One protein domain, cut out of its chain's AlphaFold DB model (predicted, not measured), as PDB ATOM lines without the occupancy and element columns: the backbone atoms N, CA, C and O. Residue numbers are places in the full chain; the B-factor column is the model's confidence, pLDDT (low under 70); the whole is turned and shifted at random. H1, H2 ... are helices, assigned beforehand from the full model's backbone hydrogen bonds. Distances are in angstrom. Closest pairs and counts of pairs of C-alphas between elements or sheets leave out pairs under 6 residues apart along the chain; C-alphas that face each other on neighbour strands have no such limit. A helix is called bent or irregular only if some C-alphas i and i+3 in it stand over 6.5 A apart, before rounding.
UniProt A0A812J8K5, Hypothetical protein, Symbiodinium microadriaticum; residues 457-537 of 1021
ATOM      1  N   TRP A 457     -46.713 -22.525 -41.745       84.00
ATOM      2  CA  TRP A 457     -45.516 -21.990 -41.074       84.00
ATOM      3  C   TRP A 457     -44.315 -21.744 -42.020       84.00
ATOM      4  O   TRP A 457     -43.256 -21.330 -41.564       84.00
ATOM      5  N   LYS A 458     -44.445 -22.024 -43.328       84.38
ATOM      6  CA  LYS A 458     -43.441 -21.706 -44.359       84.38
ATOM      7  C   LYS A 458     -43.675 -20.349 -45.029       84.38
ATOM      8  O   LYS A 458     -42.795 -19.883 -45.738       84.38
ATOM      9  N   GLU A 459     -44.860 -19.768 -44.852       90.69
ATOM     10  CA  GLU A 459     -45.248 -18.458 -45.392       90.69
ATOM     11  C   GLU A 459     -44.996 -17.322 -44.386       90.69
ATOM     12  O   GLU A 459     -45.284 -16.164 -44.676       90.69
ATOM     13  N   LEU A 460     -44.451 -17.638 -43.206       91.94
ATOM     14  CA  LEU A 460     -44.001 -16.637 -42.244       91.94
ATOM     15  C   LEU A 460     -42.759 -15.897 -42.775       91.94
ATOM     16  O   LEU A 460     -41.793 -16.563 -43.159       91.94
ATOM     17  N   PRO A 461     -42.752 -14.550 -42.741       94.81
ATOM     18  CA  PRO A 461     -41.553 -13.734 -42.914       94.81
ATOM     19  C   PRO A 461     -40.337 -14.251 -42.126       94.81
ATOM     20  O   PRO A 461     -40.462 -14.760 -41.005       94.81
ATOM     21  N   VAL A 462     -39.152 -14.131 -42.731       94.19
ATOM     22  CA  VAL A 462     -37.896 -14.717 -42.226       94.19
ATOM     23  C   VAL A 462     -37.531 -14.136 -40.861       94.19
ATOM     24  O   VAL A 462     -37.108 -14.871 -39.975       94.19
ATOM     25  N   GLU A 463     -37.810 -12.852 -40.666       95.31
ATOM     26  CA  GLU A 463     -37.606 -12.076 -39.446       95.31
ATOM     27  C   GLU A 463     -38.386 -12.676 -38.266       95.31
ATOM     28  O   GLU A 463     -37.877 -12.766 -37.150       95.31
ATOM     29  N   ILE A 464     -39.611 -13.157 -38.514       95.38
ATOM     30  CA  ILE A 464     -40.450 -13.812 -37.499       95.38
ATOM     31  C   ILE A 464     -39.926 -15.219 -37.222       95.38
ATOM     32  O   ILE A 464     -39.881 -15.640 -36.071       95.38
ATOM     33  N   LEU A 465     -39.500 -15.952 -38.256       95.50
ATOM     34  CA  LEU A 465     -38.890 -17.272 -38.088       95.50
ATOM     35  C   LEU A 465     -37.546 -17.198 -37.351       95.50
ATOM     36  O   LEU A 465     -37.186 -18.143 -36.659       95.50
ATOM     37  N   GLU A 466     -36.794 -16.108 -37.477       96.25
ATOM     38  CA  GLU A 466     -35.550 -15.869 -36.740       96.25
ATOM     39  C   GLU A 466     -35.812 -15.415 -35.308       96.25
ATOM     40  O   GLU A 466     -35.267 -16.017 -34.383       96.25
ATOM     41  N   TRP A 467     -36.738 -14.479 -35.102       97.19
ATOM     42  CA  TRP A 467     -37.228 -14.120 -33.773       97.19
ATOM     43  C   TRP A 467     -37.761 -15.345 -33.008       97.19
ATOM     44  O   TRP A 467     -37.383 -15.554 -31.855       97.19
ATOM     45  N   LEU A 468     -38.549 -16.216 -33.651       97.06
ATOM     46  CA  LEU A 468     -39.037 -17.467 -33.059       97.06
ATOM     47  C   LEU A 468     -37.898 -18.436 -32.694       97.06
ATOM     48  O   LEU A 468     -37.971 -19.058 -31.639       97.06
ATOM     49  N   LYS A 469     -36.833 -18.556 -33.508       96.25
ATOM     50  CA  LYS A 469     -35.643 -19.368 -33.160       96.25
ATOM     51  C   LYS A 469     -34.919 -18.810 -31.933       96.25
ATOM     52  O   LYS A 469     -34.574 -19.582 -31.047       96.25
ATOM     53  N   VAL A 470     -34.696 -17.492 -31.883       96.69
ATOM     54  CA  VAL A 470     -33.989 -16.827 -30.773       96.69
ATOM     55  C   VAL A 470     -34.766 -16.990 -29.469       96.69
ATOM     56  O   VAL A 470     -34.201 -17.438 -28.478       96.69
ATOM     57  N   ASN A 471     -36.075 -16.733 -29.489       97.19
ATOM     58  CA  ASN A 471     -36.947 -16.914 -28.329       97.19
ATOM     59  C   ASN A 471     -37.014 -18.384 -27.878       97.19
ATOM     60  O   ASN A 471     -36.975 -18.672 -26.685       97.19
ATOM     61  N   LEU A 472     -37.047 -19.333 -28.819       96.00
ATOM     62  CA  LEU A 472     -36.998 -20.760 -28.500       96.00
ATOM     63  C   LEU A 472     -35.677 -21.138 -27.805       96.00
ATOM     64  O   LEU A 472     -35.716 -21.754 -26.741       96.00
ATOM     65  N   MET A 473     -34.531 -20.694 -28.337       96.31
ATOM     66  CA  MET A 473     -33.216 -20.887 -27.709       96.31
ATOM     67  C   MET A 473     -33.142 -20.261 -26.310       96.31
ATOM     68  O   MET A 473     -32.722 -20.935 -25.375       96.31
ATOM     69  N   GLN A 474     -33.608 -19.020 -26.143       96.25
ATOM     70  CA  GLN A 474     -33.673 -18.337 -24.844       96.25
ATOM     71  C   GLN A 474     -34.573 -19.083 -23.844       96.25
ATOM     72  O   GLN A 474     -34.250 -19.157 -22.661       96.25
ATOM     73  N   SER A 475     -35.677 -19.685 -24.305       95.50
ATOM     74  CA  SER A 475     -36.560 -20.490 -23.450       95.50
ATOM     75  C   SER A 475     -35.926 -21.823 -23.018       95.50
ATOM     76  O   SER A 475     -36.131 -22.261 -21.885       95.50
ATOM     77  N   GLU A 476     -35.114 -22.447 -23.882       93.44
ATOM     78  CA  GLU A 476     -34.308 -23.625 -23.536       93.44
ATOM     79  C   GLU A 476     -33.188 -23.257 -22.551       93.44
ATOM     80  O   GLU A 476     -33.005 -23.947 -21.551       93.44
ATOM     81  N   GLU A 477     -32.479 -22.151 -22.790       95.25
ATOM     82  CA  GLU A 477     -31.395 -21.644 -21.942       95.25
ATOM     83  C   GLU A 477     -31.900 -21.290 -20.536       95.25
ATOM     84  O   GLU A 477     -31.407 -21.832 -19.545       95.25
ATOM     85  N   ALA A 478     -32.962 -20.487 -20.431       95.94
ATOM     86  CA  ALA A 478     -33.620 -20.195 -19.159       95.94
ATOM     87  C   ALA A 478     -34.110 -21.476 -18.458       95.94
ATOM     88  O   ALA A 478     -33.907 -21.639 -17.254       95.94
ATOM     89  N   GLY A 479     -34.672 -22.433 -19.208       93.25
ATOM     90  CA  GLY A 479     -35.091 -23.737 -18.687       93.25
ATOM     91  C   GLY A 479     -33.945 -24.635 -18.191       93.25
ATOM     92  O   GLY A 479     -34.163 -25.452 -17.297       93.25
ATOM     93  N   VAL A 480     -32.733 -24.483 -18.733       94.88
ATOM     94  CA  VAL A 480     -31.511 -25.181 -18.286       94.88
ATOM     95  C   VAL A 480     -30.892 -24.501 -17.063       94.88
ATOM     96  O   VAL A 480     -30.464 -25.189 -16.139       94.88
ATOM     97  N   HIS A 481     -30.869 -23.167 -17.035       96.06
ATOM     98  CA  HIS A 481     -30.264 -22.381 -15.957       96.06
ATOM     99  C   HIS A 481     -31.213 -22.082 -14.782       96.06
ATOM    100  O   HIS A 481     -30.776 -21.543 -13.769       96.06
ATOM    101  N   GLY A 482     -32.497 -22.441 -14.888       95.00
ATOM    102  CA  GLY A 482     -33.519 -22.135 -13.878       95.00
ATOM    103  C   GLY A 482     -33.928 -20.657 -13.840       95.00
ATOM    104  O   GLY A 482     -34.494 -20.206 -12.846       95.00
ATOM    105  N   GLY A 483     -33.623 -19.905 -14.900       96.06
ATOM    106  CA  GLY A 483     -33.961 -18.491 -15.030       96.06
ATOM    107  C   GLY A 483     -35.435 -18.266 -15.373       96.06
ATOM    108  O   GLY A 483     -36.110 -19.136 -15.927       96.06
ATOM    109  N   VAL A 484     -35.932 -17.064 -15.079       95.38
ATOM    110  CA  VAL A 484     -37.222 -16.603 -15.606       95.38
ATOM    111  C   VAL A 484     -37.044 -16.307 -17.095       95.38
ATOM    112  O   VAL A 484     -36.139 -15.570 -17.478       95.38
ATOM    113  N   TYR A 485     -37.891 -16.902 -17.933       96.56
ATOM    114  CA  TYR A 485     -37.896 -16.652 -19.370       96.56
ATOM    115  C   TYR A 485     -38.883 -15.531 -19.715       96.56
ATOM    116  O   TYR A 485     -40.095 -15.708 -19.579       96.56
ATOM    117  N   GLU A 486     -38.359 -14.405 -20.196       96.75
ATOM    118  CA  GLU A 486     -39.139 -13.296 -20.748       96.75
ATOM    119  C   GLU A 486     -39.053 -13.301 -22.280       96.75
ATOM    120  O   GLU A 486     -37.995 -13.527 -22.867       96.75
ATOM    121  N   VAL A 487     -40.185 -13.067 -22.949       97.56
ATOM    122  CA  VAL A 487     -40.290 -13.197 -24.410       97.56
ATOM    123  C   VAL A 487     -39.833 -11.905 -25.084       97.56
ATOM    124  O   VAL A 487     -40.591 -10.930 -25.134       97.56
ATOM    125  N   THR A 488     -38.618 -11.912 -25.637       96.94
ATOM    126  CA  THR A 488     -38.003 -10.785 -26.360       96.94
ATOM    127  C   THR A 488     -39.013 -10.129 -27.323       96.94
ATOM    128  O   THR A 488     -39.655 -10.837 -28.104       96.94
ATOM    129  N   PRO A 489     -39.208  -8.796 -27.318       95.31
ATOM    130  CA  PRO A 489     -40.141  -8.142 -28.238       95.31
ATOM    131  C   PRO A 489     -39.710  -8.313 -29.703       95.31
ATOM    132  O   PRO A 489     -38.527  -8.254 -30.036       95.31
ATOM    133  N   LEU A 490     -40.681  -8.519 -30.596       94.50
ATOM    134  CA  LEU A 490     -40.444  -8.581 -32.038       94.50
ATOM    135  C   LEU A 490     -40.313  -7.150 -32.573       94.50
ATOM    136  O   LEU A 490     -41.305  -6.426 -32.606       94.50
ATOM    137  N   GLN A 491     -39.109  -6.749 -32.996       92.69
ATOM    138  CA  GLN A 491     -38.822  -5.366 -33.419       92.69
ATOM    139  C   GLN A 491     -39.741  -4.854 -34.538       92.69
ATOM    140  O   GLN A 491     -40.079  -3.675 -34.551       92.69
ATOM    141  N   SER A 492     -40.173  -5.725 -35.456       91.12
ATOM    142  CA  SER A 492     -41.081  -5.352 -36.545       91.12
ATOM    143  C   SER A 492     -42.534  -5.151 -36.099       91.12
ATOM    144  O   SER A 492     -43.245  -4.384 -36.741       91.12
ATOM    145  N   TRP A 493     -42.975  -5.789 -35.007       89.62
ATOM    146  CA  TRP A 493     -44.344  -5.706 -34.477       89.62
ATOM    147  C   TRP A 493     -44.360  -5.556 -32.937       89.62
ATOM    148  O   TRP A 493     -44.829  -6.457 -32.229       89.62
ATOM    149  N   PRO A 494     -43.892  -4.416 -32.386       91.81
ATOM    150  CA  PRO A 494     -43.889  -4.165 -30.940       91.81
ATOM    151  C   PRO A 494     -45.304  -4.094 -30.337       91.81
ATOM    152  O   PRO A 494     -45.480  -4.333 -29.144       91.81
ATOM    153  N   GLU A 495     -46.320  -3.828 -31.165       94.06
ATOM    154  CA  GLU A 495     -47.743  -3.800 -30.796       94.06
ATOM    155  C   GLU A 495     -48.292  -5.160 -30.324       94.06
ATOM    156  O   GLU A 495     -49.345  -5.218 -29.681       94.06
ATOM    157  N   ILE A 496     -47.613  -6.273 -30.633       93.69
ATOM    158  CA  ILE A 496     -48.062  -7.601 -30.209       93.69
ATOM    159  C   ILE A 496     -47.845  -7.737 -28.701       93.69
ATOM    160  O   ILE A 496     -46.713  -7.786 -28.203       93.69
ATOM    161  N   SER A 497     -48.961  -7.838 -27.976       96.06
ATOM    162  CA  SER A 497     -48.962  -7.999 -26.525       96.06
ATOM    163  C   SER A 497     -48.149  -9.218 -26.091       96.06
ATOM    164  O   SER A 497     -48.054 -10.223 -26.795       96.06
ATOM    165  N   GLU A 498     -47.573  -9.136 -24.898       94.94
ATOM    166  CA  GLU A 498     -46.714 -10.181 -24.343       94.94
ATOM    167  C   GLU A 498     -47.425 -11.544 -24.259       94.94
ATOM    168  O   GLU A 498     -46.868 -12.550 -24.692       94.94
ATOM    169  N   GLU A 499     -48.709 -11.566 -23.860       95.44
ATOM    170  CA  GLU A 499     -49.580 -12.754 -23.940       95.44
ATOM    171  C   GLU A 499     -49.568 -13.414 -25.333       95.44
ATOM    172  O   GLU A 499     -49.632 -14.638 -25.446       95.44
ATOM    173  N   ALA A 500     -49.585 -12.610 -26.399       94.94
ATOM    174  CA  ALA A 500     -49.647 -13.091 -27.773       94.94
ATOM    175  C   ALA A 500     -48.260 -13.501 -28.288       94.94
ATOM    176  O   ALA A 500     -48.154 -14.547 -28.925       94.94
ATOM    177  N   ARG A 501     -47.194 -12.765 -27.940       95.50
ATOM    178  CA  ARG A 501     -45.805 -13.183 -28.203       95.50
ATOM    179  C   ARG A 501     -45.493 -14.530 -27.541       95.50
ATOM    180  O   ARG A 501     -44.994 -15.429 -28.210       95.50
ATOM    181  N   LEU A 502     -45.867 -14.710 -26.271       95.69
ATOM    182  CA  LEU A 502     -45.694 -15.971 -25.542       95.69
ATOM    183  C   LEU A 502     -46.473 -17.126 -26.186       95.69
ATOM    184  O   LEU A 502     -45.915 -18.207 -26.366       95.69
ATOM    185  N   ARG A 503     -47.733 -16.902 -26.590       95.75
ATOM    186  CA  ARG A 503     -48.511 -17.913 -27.331       95.75
ATOM    187  C   ARG A 503     -47.839 -18.305 -28.645       95.75
ATOM    188  O   ARG A 503     -47.761 -19.490 -28.916       95.75
ATOM    189  N   LEU A 504     -47.279 -17.360 -29.403       95.81
ATOM    190  CA  LEU A 504     -46.588 -17.674 -30.663       95.81
ATOM    191  C   LEU A 504     -45.344 -18.546 -30.470       95.81
ATOM    192  O   LEU A 504     -45.126 -19.464 -31.257       95.81
ATOM    193  N   VAL A 505     -44.560 -18.306 -29.415       96.00
ATOM    194  CA  VAL A 505     -43.405 -19.158 -29.080       96.00
ATOM    195  C   VAL A 505     -43.864 -20.564 -28.670       96.00
ATOM    196  O   VAL A 505     -43.284 -21.548 -29.125       96.00
ATOM    197  N   LEU A 506     -44.941 -20.680 -27.883       94.69
ATOM    198  CA  LEU A 506     -45.509 -21.970 -27.462       94.69
ATOM    199  C   LEU A 506     -46.159 -22.751 -28.621       94.69
ATOM    200  O   LEU A 506     -45.940 -23.955 -28.744       94.69
ATOM    201  N   ASP A 507     -46.908 -22.079 -29.498       95.12
ATOM    202  CA  ASP A 507     -47.523 -22.676 -30.689       95.12
ATOM    203  C   ASP A 507     -46.444 -23.152 -31.682       95.12
ATOM    204  O   ASP A 507     -46.579 -24.215 -32.295       95.12
ATOM    205  N   PHE A 508     -45.334 -22.410 -31.803       95.00
ATOM    206  CA  PHE A 508     -44.167 -22.827 -32.584       95.00
ATOM    207  C   PHE A 508     -43.440 -24.017 -31.939       95.00
ATOM    208  O   PHE A 508     -43.045 -24.949 -32.644       95.00
ATOM    209  N   GLU A 509     -43.321 -24.044 -30.607       93.94
ATOM    210  CA  GLU A 509     -42.775 -25.192 -29.881       93.94
ATOM    211  C   GLU A 509     -43.632 -26.455 -30.087       93.94
ATOM    212  O   GLU A 509     -43.086 -27.526 -30.358       93.94
ATOM    213  N   GLU A 510     -44.968 -26.359 -30.034       93.06
ATOM    214  CA  GLU A 510     -45.850 -27.499 -30.330       93.06
ATOM    215  C   GLU A 510     -45.795 -27.906 -31.815       93.06
ATOM    216  O   GLU A 510     -45.797 -29.106 -32.120       93.06
ATOM    217  N   PHE A 511     -45.671 -26.949 -32.743       92.25
ATOM    218  CA  PHE A 511     -45.522 -27.225 -34.175       92.25
ATOM    219  C   PHE A 511     -44.228 -27.993 -34.502       92.25
ATOM    220  O   PHE A 511     -44.265 -28.988 -35.237       92.25
ATOM    221  N   LEU A 512     -43.092 -27.582 -33.929       91.31
ATOM    222  CA  LEU A 512     -41.841 -28.350 -33.972       91.31
ATOM    223  C   LEU A 512     -42.023 -29.702 -33.250       91.31
ATOM    224  O   LEU A 512     -41.631 -30.767 -33.751       91.31
ATOM    225  N   GLY A 513     -42.685 -29.663 -32.095       82.00
ATOM    226  CA  GLY A 513     -43.228 -30.797 -31.362       82.00
ATOM    227  C   GLY A 513     -42.174 -31.823 -30.926       82.00
ATOM    228  O   GLY A 513     -40.977 -31.542 -30.901       82.00
ATOM    229  N   PRO A 514     -42.562 -33.084 -30.647       59.53
ATOM    230  CA  PRO A 514     -41.640 -34.148 -30.220       59.53
ATOM    231  C   PRO A 514     -40.722 -34.678 -31.348       59.53
ATOM    232  O   PRO A 514     -40.227 -35.806 -31.276       59.53
ATOM    233  N   LYS A 515     -40.544 -33.898 -32.420       57.78
ATOM    234  CA  LYS A 515     -39.551 -34.088 -33.489       57.78
ATOM    235  C   LYS A 515     -38.577 -32.909 -33.586       57.78
ATOM    236  O   LYS A 515     -37.505 -33.099 -34.155       57.78
ATOM    237  N   GLY A 516     -38.953 -31.740 -33.064       52.44
ATOM    238  CA  GLY A 516     -38.063 -30.611 -32.846       52.44
ATOM    239  C   GLY A 516     -36.884 -31.007 -31.963       52.44
ATOM    240  O   GLY A 516     -36.941 -31.976 -31.203       52.44
ATOM    241  N   LEU A 517     -35.791 -30.265 -32.104       55.34
ATOM    242  CA  LEU A 517     -34.503 -30.573 -31.473       55.34
ATOM    243  C   LEU A 517     -34.493 -30.276 -29.956       55.34
ATOM    244  O   LEU A 517     -33.619 -30.769 -29.248       55.34
ATOM    245  N   CYS A 518     -35.509 -29.541 -29.497       54.62
ATOM    246  CA  CYS A 518     -35.516 -28.642 -28.341       54.62
ATOM    247  C   CYS A 518     -35.936 -29.270 -27.004       54.62
ATOM    248  O   CYS A 518     -35.652 -28.741 -25.936       54.62
ATOM    249  N   ARG A 519     -36.621 -30.423 -27.023       57.78
ATOM    250  CA  ARG A 519     -36.864 -31.196 -25.793       57.78
ATOM    251  C   ARG A 519     -35.946 -32.415 -25.768       57.78
ATOM    252  O   ARG A 519     -35.935 -33.166 -26.752       57.78
ATOM    253  N   PRO A 520     -35.217 -32.675 -24.659       57.06
ATOM    254  CA  PRO A 520     -34.367 -33.854 -24.542       57.06
ATOM    255  C   PRO A 520     -35.225 -35.084 -24.825       57.06
ATOM    256  O   PRO A 520     -36.257 -35.273 -24.181       57.06
ATOM    257  N   LYS A 521     -34.839 -35.851 -25.855       53.34
ATOM    258  CA  LYS A 521     -35.691 -36.842 -26.537       53.34
ATOM    259  C   LYS A 521     -36.391 -37.750 -25.529       53.34
ATOM    260  O   LYS A 521     -35.802 -38.749 -25.111       53.34
ATOM    261  N   LEU A 522     -37.643 -37.401 -25.191       56.88
ATOM    262  CA  LEU A 522     -38.469 -38.128 -24.228       56.88
ATOM    263  C   LEU A 522     -38.354 -39.608 -24.551       56.88
ATOM    264  O   LEU A 522     -38.545 -40.018 -25.704       56.88
ATOM    265  N   SER A 523     -37.964 -40.397 -23.555       68.75
ATOM    266  CA  SER A 523     -37.594 -41.780 -23.792       68.75
ATOM    267  C   SER A 523     -38.751 -42.506 -24.464       68.75
ATOM    268  O   SER A 523     -39.932 -42.177 -24.315       68.75
ATOM    269  N   LYS A 524     -38.436 -43.569 -25.204       66.56
ATOM    270  CA  LYS A 524     -39.467 -44.392 -25.848       66.56
ATOM    271  C   LYS A 524     -40.509 -44.925 -24.840       66.56
ATOM    272  O   LYS A 524     -41.617 -45.277 -25.244       66.56
ATOM    273  N   TYR A 525     -40.155 -44.974 -23.554       73.94
ATOM    274  CA  TYR A 525     -41.071 -45.225 -22.450       73.94
ATOM    275  C   TYR A 525     -41.995 -44.022 -22.192       73.94
ATOM    276  O   TYR A 525     -43.203 -44.172 -22.344       73.94
ATOM    277  N   GLU A 526     -41.454 -42.833 -21.908       68.25
ATOM    278  CA  GLU A 526     -42.222 -41.607 -21.617       68.25
ATOM    279  C   GLU A 526     -43.122 -41.170 -22.781       68.25
ATOM    280  O   GLU A 526     -44.284 -40.832 -22.570       68.25
ATOM    281  N   LEU A 527     -42.653 -41.263 -24.032       59.34
ATOM    282  CA  LEU A 527     -43.504 -41.040 -25.210       59.34
ATOM    283  C   LEU A 527     -44.644 -42.064 -25.292       59.34
ATOM    284  O   LEU A 527     -45.762 -41.721 -25.672       59.34
ATOM    285  N   SER A 528     -44.393 -43.321 -24.915       67.19
ATOM    286  CA  SER A 528     -45.429 -44.358 -24.860       67.19
ATOM    287  C   SER A 528     -46.376 -44.188 -23.668       67.19
ATOM    288  O   SER A 528     -47.519 -44.644 -23.746       67.19
ATOM    289  N   GLN A 529     -45.926 -43.541 -22.593       73.12
ATOM    290  CA  GLN A 529     -46.728 -43.166 -21.436       73.12
ATOM    291  C   GLN A 529     -47.623 -41.966 -21.772       73.12
ATOM    292  O   GLN A 529     -48.836 -42.143 -21.794       73.12
ATOM    293  N   ARG A 530     -47.071 -40.824 -22.210       64.81
ATOM    294  CA  ARG A 530     -47.846 -39.639 -22.640       64.81
ATOM    295  C   ARG A 530     -48.782 -39.896 -23.825       64.81
ATOM    296  O   ARG A 530     -49.739 -39.153 -24.036       64.81
ATOM    297  N   PHE A 531     -48.531 -40.934 -24.626       59.44
ATOM    298  CA  PHE A 531     -49.472 -41.393 -25.652       59.44
ATOM    299  C   PHE A 531     -50.598 -42.268 -25.076       59.44
ATOM    300  O   PHE A 531     -51.737 -42.149 -25.517       59.44
ATOM    301  N   ARG A 532     -50.321 -43.104 -24.064       74.31
ATOM    302  CA  ARG A 532     -51.356 -43.839 -23.314       74.31
ATOM    303  C   ARG A 532     -52.224 -42.899 -22.486       74.31
ATOM    304  O   ARG A 532     -53.439 -43.012 -22.546       74.31
ATOM    305  N   GLU A 533     -51.623 -41.952 -21.775       65.50
ATOM    306  CA  GLU A 533     -52.326 -40.921 -21.006       65.50
ATOM    307  C   GLU A 533     -53.261 -40.130 -21.921       65.50
ATOM    308  O   GLU A 533     -54.464 -40.118 -21.670       65.50
ATOM    309  N   ARG A 534     -52.767 -39.597 -23.050       73.25
ATOM    310  CA  ARG A 534     -53.633 -38.929 -24.035       73.25
ATOM    311  C   ARG A 534     -54.734 -39.836 -24.582       73.25
ATOM    312  O   ARG A 534     -55.866 -39.381 -24.620       73.25
ATOM    313  N   LEU A 535     -54.466 -41.106 -24.906       66.50
ATOM    314  CA  LEU A 535     -55.521 -42.053 -25.313       66.50
ATOM    315  C   LEU A 535     -56.578 -42.293 -24.220       66.50
ATOM    316  O   LEU A 535     -57.750 -42.438 -24.546       66.50
ATOM    317  N   HIS A 536     -56.187 -42.313 -22.943       64.50
ATOM    318  CA  HIS A 536     -57.111 -42.453 -21.812       64.50
ATOM    319  C   HIS A 536     -57.909 -41.173 -21.513       64.50
ATOM    320  O   HIS A 536     -58.989 -41.267 -20.941       64.50
ATOM    321  N   HIS A 537     -57.413 -39.998 -21.913       52.84
ATOM    322  CA  HIS A 537     -58.133 -38.720 -21.799       52.84
ATOM    323  C   HIS A 537     -58.966 -38.404 -23.058       52.84
ATOM    324  O   HIS A 537     -59.962 -37.692 -22.977       52.84
TER     325      HIS A 537
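This is residues 457 to 537 of the 1021 residues of the protein "Hypothetical protein" of Symbiodinium microadriaticum (UniProt A0A812J8K5). Two helices, H1 and H2, cross as an X, with a long loop, residues 482 to 497, joining them. A third helix, H3, is set off from both, and its residues 531 to 537 stick out. The 81 printed residues hold these three named helices, in that order, and no named strand; the class is all helix. The whole is loose, with a radius of gyration of the C-alphas of 14.8 A and spans of 42 by 32 by 22 A.

Look at H1, residues 462 to 481, and H2, residues 498 to 515: they touch about perpendicular, at 82 degrees. H1 touches H2 with residues 468 to 472 alone, and H2 touches H1 with residues 504 to 509 alone; the closest C-alphas, of Leu 468 and Val 505, are 6.1 A apart. H3, residues 524 to 537, is apart from both. O i to N i+4 pairs are within hydrogen-bond range throughout H1 and H3, and 12 of 14 in H2, which is irregular: C-alphas 511 and 514 are 8.9 A apart.

Find C-alpha 462 at (-37.896, -14.717, -42.226); H1 runs 28.4 A from there. H2 spans 26.6 A, and H3 19.9 A, to C-alpha 537 at (-58.133, -38.720, -21.799).

The farthest C-alphas, of Ser 492 and His 536, are 43.0 A apart. The printed part has no cut; H1 to H2 is a long link. In the printed part the model's pLDDT is under 70 at 20 residues, among them 514 to 524.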